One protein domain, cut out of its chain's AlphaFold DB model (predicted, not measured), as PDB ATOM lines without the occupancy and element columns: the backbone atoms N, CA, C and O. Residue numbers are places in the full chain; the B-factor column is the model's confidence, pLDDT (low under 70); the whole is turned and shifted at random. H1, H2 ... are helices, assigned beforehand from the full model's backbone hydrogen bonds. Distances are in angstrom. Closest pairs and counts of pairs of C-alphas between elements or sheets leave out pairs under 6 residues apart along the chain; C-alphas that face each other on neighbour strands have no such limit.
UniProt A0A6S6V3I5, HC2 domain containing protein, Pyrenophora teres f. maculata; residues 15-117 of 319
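AT A GLANCE: This is residues 15 to 117 of the 319 residues of the protein "HC2 domain containing protein" of Pyrenophora teres f. maculata (UniProt A0A6S6V3I5). One long helix, H2, makes the long axis of a loose, elongated model: H1 packs on its first part at a steep tilt, and beyond the last residues of H2 a short link leads into H3, which folds back in a helical hairpin that opens away from H2. From the far end of H3 the short H4 makes a turn, and H5 runs back near H2 and H3 without clearly touching either. The printed part has 103 residues with five named helices, in the order H1, H2, H3, H4, H5, and no named strand; its class is all helix. It is loose, with a radius of gyration of the C-alphas of 17.4 A, and spans 53 by 27 by 24 A.

HOW THE PARTS SIT: H2, residues 41 to 71, is the longest helix. H1, residues 21 to 32, touches residues 44 to 52 of H2 alone; the closest C-alphas, of Leu 26 and Val 48, are 6.0 A apart. These two run opposite ways at a steep tilt of 46 degrees. H3, residues 78 to 90, touches H2 with its residues 80 to 84 alone, against residues 65 to 69 of H2; the closest C-alphas, of Val 69 and Ala 80, are 5.8 A apart. H2 and H3 form a helical hairpin, running opposite ways at 38 degrees, a tilt only just steep. H5, residues 99 to 115, is close to H2 but not clearly touching; the closest C-alphas, of Ile 54 and Asn 101, are 7.6 A apart. They run the same way at a steep tilt of 38 degrees. H3 and H5 are near each other, with 7 pairs of C-alphas within 10 A. H4, residues 93 to 96, is close to H5 but not clearly touching; the closest C-alphas, of Lys 96 and Asn 102, are 6.0 A apart. H4 is apart from H1, H2 and H3, and H1 is apart from H3 and H5. Each O i to N i+4 pair is within hydrogen-bond range in H1, H2 and H3, and 12 of 13 are in H5; H4 is too short for such a pair.

IN THESE COORDINATES: H2 is 44.4 A long from C-alpha 41 at (93.068, 108.614, 81.735) to C-alpha 71 at (82.291, 123.414, 41.264). H1 is 16.7 A long and begins with C-alpha 21 at (80.551, 116.581, 72.372). H3 measures 18.2 A, H4 4.8 A and H5 24.4 A, the last ending with C-alpha 115 at (84.091, 105.302, 44.128).

THE WHOLE: The two C-alphas farthest apart, of Gly 36 and Gln 79, are 53.5 A apart. The printed part has no cut and no long link: H3 to H4 and H4 to H5 are tight, H1 to H2 and H2 to H3 short. Residues 32 to 37 stand free, as do residues 89 to 95, of which 93 to 95 belong to H4. The mean pLDDT of the printed part is 78.3, with residues 35 to 36, 93 to 105, 114 to 115 and 117 under 70.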
ATOM      1  N   GLU A  15      88.653 113.128  85.603       83.19
ATOM      2  CA  GLU A  15      89.954 113.589  85.117       83.19
ATOM      3  C   GLU A  15      90.020 113.770  83.587       83.19
ATOM      4  O   GLU A  15      90.969 114.379  83.089       83.19
ATOM      5  N   ILE A  16      89.043 113.267  82.820       81.12
ATOM      6  CA  ILE A  16      89.040 113.410  81.358       81.12
ATOM      7  C   ILE A  16      88.374 114.732  80.972       81.12
ATOM      8  O   ILE A  16      87.151 114.863  80.954       81.12
ATOM      9  N   THR A  17      89.198 115.708  80.597       82.44
ATOM     10  CA  THR A  17      88.718 116.982  80.051       82.44
ATOM     11  C   THR A  17      88.480 116.854  78.545       82.44
ATOM     12  O   THR A  17      89.406 116.880  77.740       82.44
ATOM     13  N   ALA A  18      87.217 116.681  78.156       83.81
ATOM     14  CA  ALA A  18      86.786 116.691  76.761       83.81
ATOM     15  C   ALA A  18      86.022 117.990  76.469       83.81
ATOM     16  O   ALA A  18      85.015 118.295  77.115       83.81
ATOM     17  N   SER A  19      86.526 118.763  75.510       84.44
ATOM     18  CA  SER A  19      86.071 120.127  75.218       84.44
ATOM     19  C   SER A  19      84.900 120.188  74.235       84.44
ATOM     20  O   SER A  19      84.197 121.195  74.181       84.44
ATOM     21  N   SER A  20      84.664 119.109  73.482       90.50
ATOM     22  CA  SER A  20      83.565 119.004  72.521       90.50
ATOM     23  C   SER A  20      82.695 117.758  72.751       90.50
ATOM     24  O   SER A  20      83.180 116.760  73.293       90.50
ATOM     25  N   PRO A  21      81.426 117.756  72.291       86.75
ATOM     26  CA  PRO A  21      80.551 116.581  72.372       86.75
ATOM     27  C   PRO A  21      81.128 115.328  71.692       86.75
ATOM     28  O   PRO A  21      80.917 114.211  72.160       86.75
ATOM     29  N   ILE A  22      81.891 115.506  70.606       82.25
ATOM     30  CA  ILE A  22      82.566 114.411  69.892       82.25
ATOM     31  C   ILE A  22      83.681 113.825  70.760       82.25
ATOM     32  O   ILE A  22      83.770 112.608  70.911       82.25
ATOM     33  N   GLU A  23      84.492 114.680  71.387       87.19
ATOM     34  CA  GLU A  23      85.543 114.233  72.305       87.19
ATOM     35  C   GLU A  23      84.962 113.501  73.520       87.19
ATOM     36  O   GLU A  23      85.509 112.480  73.933       87.19
ATOM     37  N   GLN A  24      83.831 113.969  74.058       88.62
ATOM     38  CA  GLN A  24      83.144 113.325  75.183       88.62
ATOM     39  C   GLN A  24      82.642 111.927  74.805       88.62
ATOM     40  O   GLN A  24      82.841 110.967  75.552       88.62
ATOM     41  N   ARG A  25      82.053 111.787  73.613       87.31
ATOM     42  CA  ARG A  25      81.560 110.499  73.113       87.31
ATOM     43  C   ARG A  25      82.701 109.524  72.811       87.31
ATOM     44  O   ARG A  25      82.622 108.361  73.204       87.31
ATOM     45  N   LEU A  26      83.788 109.991  72.192       84.56
ATOM     46  CA  LEU A  26      84.989 109.181  71.951       84.56
ATOM     47  C   LEU A  26      85.654 108.742  73.262       84.56
ATOM     48  O   LEU A  26      86.039 107.579  73.394       84.56
ATOM     49  N   ALA A  27      85.758 109.641  74.243       87.81
ATOM     50  CA  ALA A  27      86.291 109.320  75.564       87.81
ATOM     51  C   ALA A  27      85.465 108.227  76.251       87.81
ATOM     52  O   ALA A  27      86.031 107.275  76.789       87.81
ATOM     53  N   TRP A  28      84.135 108.330  76.185       90.81
ATOM     54  CA  TRP A  28      83.222 107.349  76.769       90.81
ATOM     55  C   TRP A  28      83.352 105.974  76.108       90.81
ATOM     56  O   TRP A  28      83.485 104.960  76.798       90.81
ATOM     57  N   LEU A  29      83.400 105.934  74.772       87.25
ATOM     58  CA  LEU A  29      83.598 104.696  74.013       87.25
ATOM     59  C   LEU A  29      84.932 104.026  74.359       87.25
ATOM     60  O   LEU A  29      84.987 102.815  74.581       87.25
ATOM     61  N   LEU A  30      86.011 104.806  74.445       85.50
ATOM     62  CA  LEU A  30      87.339 104.292  74.781       85.50
ATOM     63  C   LEU A  30      87.429 103.803  76.233       85.50
ATOM     64  O   LEU A  30      88.086 102.791  76.485       85.50
ATOM     65  N   ALA A  31      86.753 104.474  77.168       85.94
ATOM     66  CA  ALA A  31      86.709 104.074  78.571       85.94
ATOM     67  C   ALA A  31      85.967 102.738  78.766       85.94
ATOM     68  O   ALA A  31      86.487 101.833  79.422       85.94
ATOM     69  N   ASN A  32      84.805 102.565  78.127       83.69
ATOM     70  CA  ASN A  32      83.958 101.376  78.308       83.69
ATOM     71  C   ASN A  32      84.447 100.122  77.577       83.69
ATOM     72  O   ASN A  32      84.006  99.014  77.879       83.69
ATOM     73  N   ARG A  33      85.390 100.264  76.642       80.62
ATOM     74  CA  ARG A  33      85.936  99.143  75.860       80.62
ATOM     75  C   ARG A  33      86.844  98.213  76.665       80.62
ATOM     76  O   ARG A  33      87.170  97.109  76.235       80.62
ATOM     77  N   THR A  34      87.296  98.664  77.827       72.00
ATOM     78  CA  THR A  34      88.196  97.896  78.680       72.00
ATOM     79  C   THR A  34      87.377  97.096  79.686       72.00
ATOM     80  O   THR A  34      86.963  97.611  80.715       72.00
ATOM     81  N   HIS A  35      87.110  95.825  79.376       57.22
ATOM     82  CA  HIS A  35      86.349  94.888  80.217       57.22
ATOM     83  C   HIS A  35      86.897  94.782  81.663       57.22
ATOM     84  O   HIS A  35      87.644  93.863  81.996       57.22
ATOM     85  N   GLY A  36      86.543  95.732  82.532       69.38
ATOM     86  CA  GLY A  36      86.895  95.766  83.953       69.38
ATOM     87  C   GLY A  36      88.280  96.321  84.315       69.38
ATOM     88  O   GLY A  36      88.659  96.242  85.481       69.38
ATOM     89  N   LYS A  37      89.052  96.883  83.374       77.94
ATOM     90  CA  LYS A  37      90.333  97.552  83.683       77.94
ATOM     91  C   LYS A  37      90.274  99.008  83.261       77.94
ATOM     92  O   LYS A  37      90.468  99.275  82.088       77.94
ATOM     93  N   HIS A  38      90.078  99.924  84.209       83.00
ATOM     94  CA  HIS A  38      90.102 101.357  83.912       83.00
ATOM     95  C   HIS A  38      91.382 101.721  83.131       83.00
ATOM     96  O   HIS A  38      92.485 101.481  83.635       83.00
ATOM     97  N   PRO A  39      91.257 102.237  81.896       83.06
ATOM     98  CA  PRO A  39      92.403 102.656  81.112       83.06
ATOM     99  C   PRO A  39      93.004 103.905  81.754       83.06
ATOM    100  O   PRO A  39      92.284 104.709  82.343       83.06
ATOM    101  N   ASP A  40      94.324 104.062  81.639       90.25
ATOM    102  CA  ASP A  40      95.016 105.273  82.087       90.25
ATOM    103  C   ASP A  40      94.339 106.504  81.448       90.25
ATOM    104  O   ASP A  40      94.327 106.595  80.211       90.25
ATOM    105  N   PRO A  41      93.775 107.438  82.244       89.69
ATOM    106  CA  PRO A  41      93.068 108.614  81.735       89.69
ATOM    107  C   PRO A  41      93.887 109.402  80.709       89.69
ATOM    108  O   PRO A  41      93.338 109.874  79.713       89.69
ATOM    109  N   ARG A  42      95.216 109.448  80.869       89.44
ATOM    110  CA  ARG A  42      96.119 110.137  79.933       89.44
ATOM    111  C   ARG A  42      96.183 109.456  78.570       89.44
ATOM    112  O   ARG A  42      96.311 110.131  77.551       89.44
ATOM    113  N   GLN A  43      96.096 108.126  78.528       85.06
ATOM    114  CA  GLN A  43      96.066 107.391  77.261       85.06
ATOM    115  C   GLN A  43      94.730 107.560  76.545       85.06
ATOM    116  O   GLN A  43      94.716 107.648  75.316       85.06
ATOM    117  N   VAL A  44      93.624 107.611  77.291       88.56
ATOM    118  CA  VAL A  44      92.304 107.895  76.716       88.56
ATOM    119  C   VAL A  44      92.296 109.297  76.123       88.56
ATOM    120  O   VAL A  44      91.978 109.446  74.948       88.56
ATOM    121  N   GLU A  45      92.735 110.301  76.881       89.19
ATOM    122  CA  GLU A  45      92.794 111.690  76.420       89.19
ATOM    123  C   GLU A  45      93.673 111.848  75.169       89.19
ATOM    124  O   GLU A  45      93.261 112.485  74.198       89.19
ATOM    125  N   LEU A  46      94.852 111.214  75.145       86.19
ATOM    126  CA  LEU A  46      95.732 111.241  73.976       86.19
ATOM    127  C   LEU A  46      95.060 110.609  72.751       86.19
ATOM    128  O   LEU A  46      95.075 111.200  71.676       86.19
ATOM    129  N   ARG A  47      94.425 109.440  72.909       82.69
ATOM    130  CA  ARG A  47      93.715 108.764  71.811       82.69
ATOM    131  C   ARG A  47      92.536 109.577  71.300       82.69
ATOM    132  O   ARG A  47      92.350 109.642  70.088       82.69
ATOM    133  N   VAL A  48      91.770 110.202  72.192       88.81
ATOM    134  CA  VAL A  48      90.667 111.097  71.818       88.81
ATOM    135  C   VAL A  48      91.208 112.267  71.004       88.81
ATOM    136  O   VAL A  48      90.735 112.491  69.897       88.81
ATOM    137  N   LYS A  49      92.254 112.951  71.483       86.62
ATOM    138  CA  LYS A  49      92.863 114.088  70.771       86.62
ATOM    139  C   LYS A  49      93.414 113.694  69.403       86.62
ATOM    140  O   LYS A  49      93.158 114.390  68.424       86.62
ATOM    141  N   THR A  50      94.125 112.571  69.312       78.00
ATOM    142  CA  THR A  50      94.641 112.060  68.035       78.00
ATOM    143  C   THR A  50      93.506 111.702  67.079       78.00
ATOM    144  O   THR A  50      93.543 112.101  65.918       78.00
ATOM    145  N   THR A  51      92.469 111.010  67.557       78.88
ATOM    146  CA  THR A  51      91.322 110.609  66.725       78.88
ATOM    147  C   THR A  51      90.548 111.828  66.240       78.88
ATOM    148  O   THR A  51      90.288 111.947  65.048       78.88
ATOM    149  N   THR A  52      90.248 112.781  67.124       81.75
ATOM    150  CA  THR A  52      89.575 114.034  66.760       81.75
ATOM    151  C   THR A  52      90.400 114.843  65.763       81.75
ATOM    152  O   THR A  52      89.838 115.372  64.812       81.75
ATOM    153  N   TYR A  53      91.727 114.896  65.917       77.38
ATOM    154  CA  TYR A  53      92.609 115.562  64.956       77.38
ATOM    155  C   TYR A  53      92.582 114.892  63.574       77.38
ATOM    156  O   TYR A  53      92.507 115.581  62.556       77.38
ATOM    157  N   ILE A  54      92.607 113.555  63.529       77.75
ATOM    158  CA  ILE A  54      92.511 112.792  62.277       77.75
ATOM    159  C   ILE A  54      91.145 113.008  61.623       77.75
ATOM    160  O   ILE A  54      91.085 113.240  60.418       77.75
ATOM    161  N   LEU A  55      90.062 112.971  62.403       79.75
ATOM    162  CA  LEU A  55      88.707 113.194  61.905       79.75
ATOM    163  C   LEU A  55      88.539 114.623  61.390       79.75
ATOM    164  O   LEU A  55      88.113 114.797  60.256       79.75
ATOM    165  N   ASP A  56      88.930 115.641  62.156       79.31
ATOM    166  CA  ASP A  56      88.851 117.047  61.734       79.31
ATOM    167  C   ASP A  56      89.694 117.309  60.473       79.31
ATOM    168  O   ASP A  56      89.239 117.956  59.526       79.31
ATOM    169  N   GLY A  57      90.899 116.734  60.406       84.06
ATOM    170  CA  GLY A  57      91.733 116.762  59.204       84.06
ATOM    171  C   GLY A  57      91.073 116.066  58.008       84.06
ATOM    172  O   GLY A  57      91.051 116.618  56.907       84.06
ATOM    173  N   GLY A  58      90.492 114.884  58.225       83.00
ATOM    174  CA  GLY A  58      89.775 114.113  57.210       83.00
ATOM    175  C   GLY A  58      88.537 114.840  56.686       83.00
ATOM    176  O   GLY A  58      88.366 114.952  55.473       83.00
ATOM    177  N   PHE A  59      87.720 115.414  57.571       78.62
ATOM    178  CA  PHE A  59      86.531 116.189  57.209       78.62
ATOM    179  C   PHE A  59      86.879 117.439  56.405       78.62
ATOM    180  O   PHE A  59      86.197 117.740  55.428       78.62
ATOM    181  N   LYS A  60      87.965 118.144  56.746       83.06
ATOM    182  CA  LYS A  60      88.440 119.294  55.958       83.06
ATOM    183  C   LYS A  60      88.842 118.891  54.542       83.06
ATOM    184  O   LYS A  60      88.472 119.572  53.589       83.06
ATOM    185  N   VAL A  61      89.556 117.774  54.403       82.31
ATOM    186  CA  VAL A  61      89.933 117.229  53.091       82.31
ATOM    187  C   VAL A  61      88.691 116.811  52.299       82.31
ATOM    188  O   VAL A  61      88.575 117.165  51.128       82.31
ATOM    189  N   LEU A  62      87.739 116.119  52.930       80.31
ATOM    190  CA  LEU A  62      86.496 115.686  52.286       80.31
ATOM    191  C   LEU A  62      85.623 116.865  51.846       80.31
ATOM    192  O   LEU A  62      85.125 116.854  50.724       80.31
ATOM    193  N   ASN A  63      85.488 117.900  52.678       81.38
ATOM    194  CA  ASN A  63      84.756 119.114  52.315       81.38
ATOM    195  C   ASN A  63      85.408 119.823  51.127       81.38
ATOM    196  O   ASN A  63      84.708 120.232  50.208       81.38
ATOM    197  N   HIS A  64      86.739 119.898  51.084       85.94
ATOM    198  CA  HIS A  64      87.416 120.518  49.951       85.94
ATOM    199  C   HIS A  64      87.277 119.697  48.660       85.94
ATOM    200  O   HIS A  64      87.067 120.245  47.581       85.94
ATOM    201  N   ILE A  65      87.332 118.366  48.759       82.62
ATOM    202  CA  ILE A  65      87.042 117.480  47.626       82.62
ATOM    203  C   ILE A  65      85.600 117.681  47.146       82.62
ATOM    204  O   ILE A  65      85.372 117.780  45.940       82.62
ATOM    205  N   LYS A  66      84.640 117.781  48.070       85.25
ATOM    206  CA  LYS A  66      83.235 118.061  47.761       85.25
ATOM    207  C   LYS A  66      83.082 119.392  47.022       85.25
ATOM    208  O   LYS A  66      82.478 119.402  45.957       85.25
ATOM    209  N   GLU A  67      83.702 120.470  47.502       89.25
ATOM    210  CA  GLU A  67      83.714 121.779  46.826       89.25
ATOM    211  C   GLU A  67      84.303 121.694  45.405       89.25
ATOM    212  O   GLU A  67      83.771 122.281  44.456       89.25
ATOM    213  N   ILE A  68      85.384 120.924  45.220       88.62
ATOM    214  CA  ILE A  68      85.965 120.689  43.891       88.62
ATOM    215  C   ILE A  68      84.970 119.942  42.993       88.62
ATOM    216  O   ILE A  68      84.802 120.312  41.837       88.62
ATOM    217  N   VAL A  69      84.277 118.919  43.487       85.00
ATOM    218  CA  VAL A  69      83.299 118.170  42.679       85.00
ATOM    219  C   VAL A  69      82.073 119.026  42.342       85.00
ATOM    220  O   VAL A  69      81.643 119.064  41.188       85.00
ATOM    221  N   GLU A  70      81.539 119.762  43.314       86.94
ATOM    222  CA  GLU A  70      80.377 120.640  43.135       86.94
ATOM    223  C   GLU A  70      80.675 121.778  42.151       86.94
ATOM    224  O   GLU A  70      79.871 122.042  41.255       86.94
ATOM    225  N   SER A  71      81.867 122.380  42.221       91.38
ATOM    226  CA  SER A  71      82.291 123.414  41.264       91.38
ATOM    227  C   SER A  71      82.430 122.913  39.820       91.38
ATOM    228  O   SER A  71      82.439 123.725  38.895       91.38
ATOM    229  N   HIS A  72      82.477 121.592  39.602       91.88
ATOM    230  CA  HIS A  72      82.492 120.964  38.275       91.88
ATOM    231  C   HIS A  72      81.141 120.325  37.905       91.88
ATOM    232  O   HIS A  72      81.085 119.439  37.048       91.88
ATOM    233  N   GLY A  73      80.048 120.782  38.525       90.12
ATOM    234  CA  GLY A  73      78.688 120.351  38.199       90.12
ATOM    235  C   GLY A  73      78.309 118.999  38.800       90.12
ATOM    236  O   GLY A  73      77.519 118.275  38.201       90.12
ATOM    237  N   GLY A  74      78.912 118.614  39.930       76.69
ATOM    238  CA  GLY A  74      78.570 117.392  40.671       76.69
ATOM    239  C   GLY A  74      79.039 116.089  40.014       76.69
ATOM    240  O   GLY A  74      79.031 115.038  40.650       76.69
ATOM    241  N   SER A  75      79.501 116.145  38.762       78.31
ATOM    242  CA  SER A  75      80.086 115.007  38.065       78.31
ATOM    243  C   SER A  75      81.605 114.985  38.272       78.31
ATOM    244  O   SER A  75      82.270 116.004  38.069       78.31
ATOM    245  N   PRO A  76      82.200 113.822  38.583       73.81
ATOM    246  CA  PRO A  76      83.646 113.645  38.638       73.81
ATOM    247  C   PRO A  76      84.240 113.724  37.226       73.81
ATOM    248  O   PRO A  76      84.437 112.725  36.534       73.81
ATOM    249  N   THR A  77      84.475 114.947  36.760       87.62
ATOM    250  CA  THR A  77      85.139 115.214  35.486       87.62
ATOM    251  C   THR A  77      86.646 114.973  35.609       87.62
ATOM    252  O   THR A  77      87.222 115.042  36.694       87.62
ATOM    253  N   GLU A  78      87.325 114.744  34.483       78.81
ATOM    254  CA  GLU A  78      88.795 114.663  34.437       78.81
ATOM    255  C   GLU A  78      89.459 115.916  35.043       78.81
ATOM    256  O   GLU A  78      90.510 115.835  35.683       78.81
ATOM    257  N   GLN A  79      88.799 117.073  34.921       78.69
ATOM    258  CA  GLN A  79      89.220 118.328  35.540       78.69
ATOM    259  C   GLN A  79      89.096 118.297  37.068       78.69
ATOM    260  O   GLN A  79      90.062 118.662  37.738       78.69
ATOM    261  N   ALA A  80      87.979 117.806  37.616       81.00
ATOM    262  CA  ALA A  80      87.807 117.639  39.061       81.00
ATOM    263  C   ALA A  80      88.866 116.685  39.639       81.00
ATOM    264  O   ALA A  80      89.535 117.019  40.615       81.00
ATOM    265  N   CYS A  81      89.114 115.549  38.976       81.69
ATOM    266  CA  CYS A  81      90.174 114.613  39.364       81.69
ATOM    267  C   CYS A  81      91.560 115.277  39.359       81.69
ATOM    268  O   CYS A  81      92.306 115.164  40.329       81.69
ATOM    269  N   THR A  82      91.883 116.029  38.302       83.75
ATOM    270  CA  THR A  82      93.161 116.752  38.197       83.75
ATOM    271  C   THR A  82      93.312 117.802  39.303       83.75
ATOM    272  O   THR A  82      94.408 118.000  39.830       83.75
ATOM    273  N   GLN A  83      92.231 118.495  39.672       82.56
ATOM    274  CA  GLN A  83      92.260 119.473  40.762       82.56
ATOM    275  C   GLN A  83      92.447 118.814  42.127       82.56
ATOM    276  O   GLN A  83      93.251 119.306  42.918       82.56
ATOM    277  N   ILE A  84      91.796 117.677  42.373       82.88
ATOM    278  CA  ILE A  84      91.996 116.887  43.593       82.88
ATOM    279  C   ILE A  84      93.457 116.423  43.690       82.88
ATOM    280  O   ILE A  84      94.092 116.587  44.730       82.88
ATOM    281  N   GLU A  85      94.045 115.930  42.599       81.00
ATOM    282  CA  GLU A  85      95.459 115.531  42.577       81.00
ATOM    283  C   GLU A  85      96.411 116.705  42.841       81.00
ATOM    284  O   GLU A  85      97.385 116.563  43.592       81.00
ATOM    285  N   ARG A  86      96.125 117.886  42.277       86.75
ATOM    286  CA  ARG A  86      96.885 119.107  42.585       86.75
ATOM    287  C   ARG A  86      96.732 119.517  44.042       86.75
ATOM    288  O   ARG A  86      97.736 119.890  44.643       86.75
ATOM    289  N   TYR A  87      95.531 119.423  44.609       87.50
ATOM    290  CA  TYR A  87      95.282 119.729  46.015       87.50
ATOM    291  C   TYR A  87      96.156 118.861  46.925       87.50
ATOM    292  O   TYR A  87      96.973 119.402  47.673       87.50
ATOM    293  N   PHE A  88      96.108 117.533  46.772       84.00
ATOM    294  CA  PHE A  88      96.957 116.617  47.545       84.00
ATOM    295  C   PHE A  88      98.454 116.864  47.314       84.00
ATOM    296  O   PHE A  88      99.254 116.816  48.251       84.00
ATOM    297  N   SER A  89      98.849 117.196  46.082       84.88
ATOM    298  CA  SER A  89     100.241 117.536  45.769       84.88
ATOM    299  C   SER A  89     100.692 118.839  46.440       84.88
ATOM    300  O   SER A  89     101.851 118.936  46.854       84.88
ATOM    301  N   SER A  90      99.786 119.810  46.594       85.19
ATOM    302  CA  SER A  90     100.050 121.133  47.175       85.19
ATOM    303  C   SER A  90     100.099 121.162  48.705       85.19
ATOM    304  O   SER A  90     100.590 122.139  49.271       85.19
ATOM    305  N   LEU A  91      99.638 120.102  49.383       82.00
ATOM    306  CA  LEU A  91      99.693 120.021  50.842       82.00
ATOM    307  C   LEU A  91     101.152 120.165  51.338       82.00
ATOM    308  O   LEU A  91     102.062 119.550  50.759       82.00
ATOM    309  N   PRO A  92     101.413 120.984  52.376       76.56
ATOM    310  CA  PRO A  92     102.767 121.270  52.848       76.56
ATOM    311  C   PRO A  92     103.483 119.995  53.312       76.56
ATOM    312  O   PRO A  92     102.861 119.097  53.874       76.56
ATOM    313  N   GLU A  93     104.802 119.904  53.118       64.38
ATOM    314  CA  GLU A  93     105.585 118.711  53.493       64.38
ATOM    315  C   GLU A  93     105.439 118.332  54.974       64.38
ATOM    316  O   GLU A  93     105.424 117.150  55.296       64.38
ATOM    317  N   SER A  94     105.209 119.301  55.865       50.06
ATOM    318  CA  SER A  94     104.908 119.059  57.284       50.06
ATOM    319  C   SER A  94     103.607 118.279  57.523       50.06
ATOM    320  O   SER A  94     103.506 117.555  58.509       50.06
ATOM    321  N   SER A  95     102.633 118.370  56.613       56.88
ATOM    322  CA  SER A  95     101.406 117.553  56.618       56.88
ATOM    323  C   SER A  95     101.575 116.188  55.937       56.88
ATOM    324  O   SER A  95     100.721 115.318  56.093       56.88
ATOM    325  N   LYS A  96     102.706 115.982  55.247       57.06
ATOM    326  CA  LYS A  96     103.138 114.720  54.622       57.06
ATOM    327  C   LYS A  96     104.095 113.914  55.524       57.06
ATOM    328  O   LYS A  96     104.626 112.900  55.082       57.06
ATOM    329  N   LEU A  97     104.359 114.366  56.759       31.16
ATOM    330  CA  LEU A  97     105.486 113.921  57.599       31.16
ATOM    331  C   LEU A  97     105.104 113.163  58.889       31.16
ATOM    332  O   LEU A  97     105.882 113.128  59.840       31.16
ATOM    333  N   SER A  98     103.962 112.474  58.912       48.31
ATOM    334  CA  SER A  98     103.816 111.283  59.763       48.31
ATOM    335  C   SER A  98     103.374 110.095  58.912       48.31
ATOM    336  O   SER A  98     102.527 110.237  58.025       48.31
ATOM    337  N   ASP A  99     103.967 108.927  59.163       52.44
ATOM    338  CA  ASP A  99     103.654 107.695  58.432       52.44
ATOM    339  C   ASP A  99     102.157 107.338  58.529       52.44
ATOM    340  O   ASP A  99     101.598 106.762  57.601       52.44
ATOM    341  N   GLU A 100     101.476 107.757  59.599       50.28
ATOM    342  CA  GLU A 100     100.046 107.511  59.825       50.28
ATOM    343  C   GLU A 100      99.134 108.469  59.036       50.28
ATOM    344  O   GLU A 100      98.175 108.016  58.408       50.28
ATOM    345  N   ASN A 101      99.443 109.772  58.973       53.69
ATOM    346  CA  ASN A 101      98.615 110.733  58.225       53.69
ATOM    347  C   ASN A 101      98.701 110.520  56.712       53.69
ATOM    348  O   ASN A 101      97.710 110.717  56.005       53.69
ATOM    349  N   ASN A 102      99.853 110.060  56.217       60.84
ATOM    350  CA  ASN A 102      99.980 109.648  54.825       60.84
ATOM    351  C   ASN A 102      99.044 108.476  54.517       60.84
ATOM    352  O   ASN A 102      98.348 108.514  53.510       60.84
ATOM    353  N   VAL A 103      98.974 107.454  55.374       60.16
ATOM    354  CA  VAL A 103      98.130 106.279  55.111       60.16
ATOM    355  C   VAL A 103      96.653 106.657  55.053       60.16
ATOM    356  O   VAL A 103      95.978 106.216  54.129       60.16
ATOM    357  N   THR A 104      96.162 107.521  55.943       64.81
ATOM    358  CA  THR A 104      94.762 107.979  55.904       64.81
ATOM    359  C   THR A 104      94.467 108.814  54.659       64.81
ATOM    360  O   THR A 104      93.450 108.599  54.005       64.81
ATOM    361  N   GLN A 105      95.369 109.719  54.264       68.88
ATOM    362  CA  GLN A 105      95.204 110.511  53.038       68.88
ATOM    363  C   GLN A 105      95.243 109.637  51.777       68.88
ATOM    364  O   GLN A 105      94.421 109.813  50.880       68.88
ATOM    365  N   TRP A 106      96.147 108.656  51.722       73.81
ATOM    366  CA  TRP A 106      96.232 107.697  50.619       73.81
ATOM    367  C   TRP A 106      95.051 106.724  50.603       73.81
ATOM    368  O   TRP A 106      94.570 106.392  49.523       73.81
ATOM    369  N   ALA A 107      94.549 106.300  51.763       70.75
ATOM    370  CA  ALA A 107      93.366 105.453  51.881       70.75
ATOM    371  C   ALA A 107      92.100 106.203  51.454       70.75
ATOM    372  O   ALA A 107      91.303 105.650  50.705       70.75
ATOM    373  N   LEU A 108      91.949 107.471  51.847       76.31
ATOM    374  CA  LEU A 108      90.855 108.332  51.392       76.31
ATOM    375  C   LEU A 108      90.945 108.596  49.887       76.31
ATOM    376  O   LEU A 108      89.940 108.485  49.193       76.31
ATOM    377  N   LEU A 109      92.143 108.861  49.354       77.81
ATOM    378  CA  LEU A 109      92.355 109.011  47.913       77.81
ATOM    379  C   LEU A 109      92.050 107.709  47.157       77.81
ATOM    380  O   LEU A 109      91.475 107.749  46.071       77.81
ATOM    381  N   TYR A 110      92.413 106.556  47.721       75.31
ATOM    382  CA  TYR A 110      92.131 105.242  47.148       75.31
ATOM    383  C   TYR A 110      90.633 104.920  47.173       75.31
ATOM    384  O   TYR A 110      90.079 104.571  46.136       75.31
ATOM    385  N   LEU A 111      89.959 105.118  48.310       70.75
ATOM    386  CA  LEU A 111      88.506 104.981  48.449       70.75
ATOM    387  C   LEU A 111      87.776 105.893  47.466       70.75
ATOM    388  O   LEU A 111      86.892 105.440  46.743       70.75
ATOM    389  N   PHE A 112      88.202 107.150  47.360       76.06
ATOM    390  CA  PHE A 112      87.645 108.093  46.400       76.06
ATOM    391  C   PHE A 112      87.871 107.618  44.955       76.06
ATOM    392  O   PHE A 112      86.935 107.572  44.162       76.06
ATOM    393  N   ARG A 113      89.078 107.147  44.615       73.38
ATOM    394  CA  ARG A 113      89.381 106.559  43.296       73.38
ATOM    395  C   ARG A 113      88.545 105.311  42.989       73.38
ATOM    396  O   ARG A 113      88.131 105.141  41.841       73.38
ATOM    397  N   CYS A 114      88.268 104.470  43.984       65.69
ATOM    398  CA  CYS A 114      87.383 103.313  43.854       65.69
ATOM    399  C   CYS A 114      85.932 103.739  43.590       65.69
ATOM    400  O   CYS A 114      85.297 103.187  42.689       65.69
ATOM    401  N   LEU A 115      85.438 104.751  44.309       64.19
ATOM    402  CA  LEU A 115      84.091 105.302  44.128       64.19
ATOM    403  C   LEU A 115      83.905 105.939  42.741       64.19
ATOM    404  O   LEU A 115      82.833 105.826  42.150       64.19
ATOM    405  N   LEU A 116      84.960 106.532  42.172       71.31
ATOM    406  CA  LEU A 116      84.914 107.160  40.846       71.31
ATOM    407  C   LEU A 116      84.995 106.180  39.656       71.31
ATOM    408  O   LEU A 116      84.829 106.592  38.508       71.31
ATOM    409  N   GLY A 117      85.218 104.881  39.888       51.50
ATOM    410  CA  GLY A 117      84.970 103.834  38.888       51.50
ATOM    411  C   GLY A 117      85.796 103.901  37.593       51.50
ATOM    412  O   GLY A 117      85.344 103.403  36.554       51.50
TER     413      GLY A 117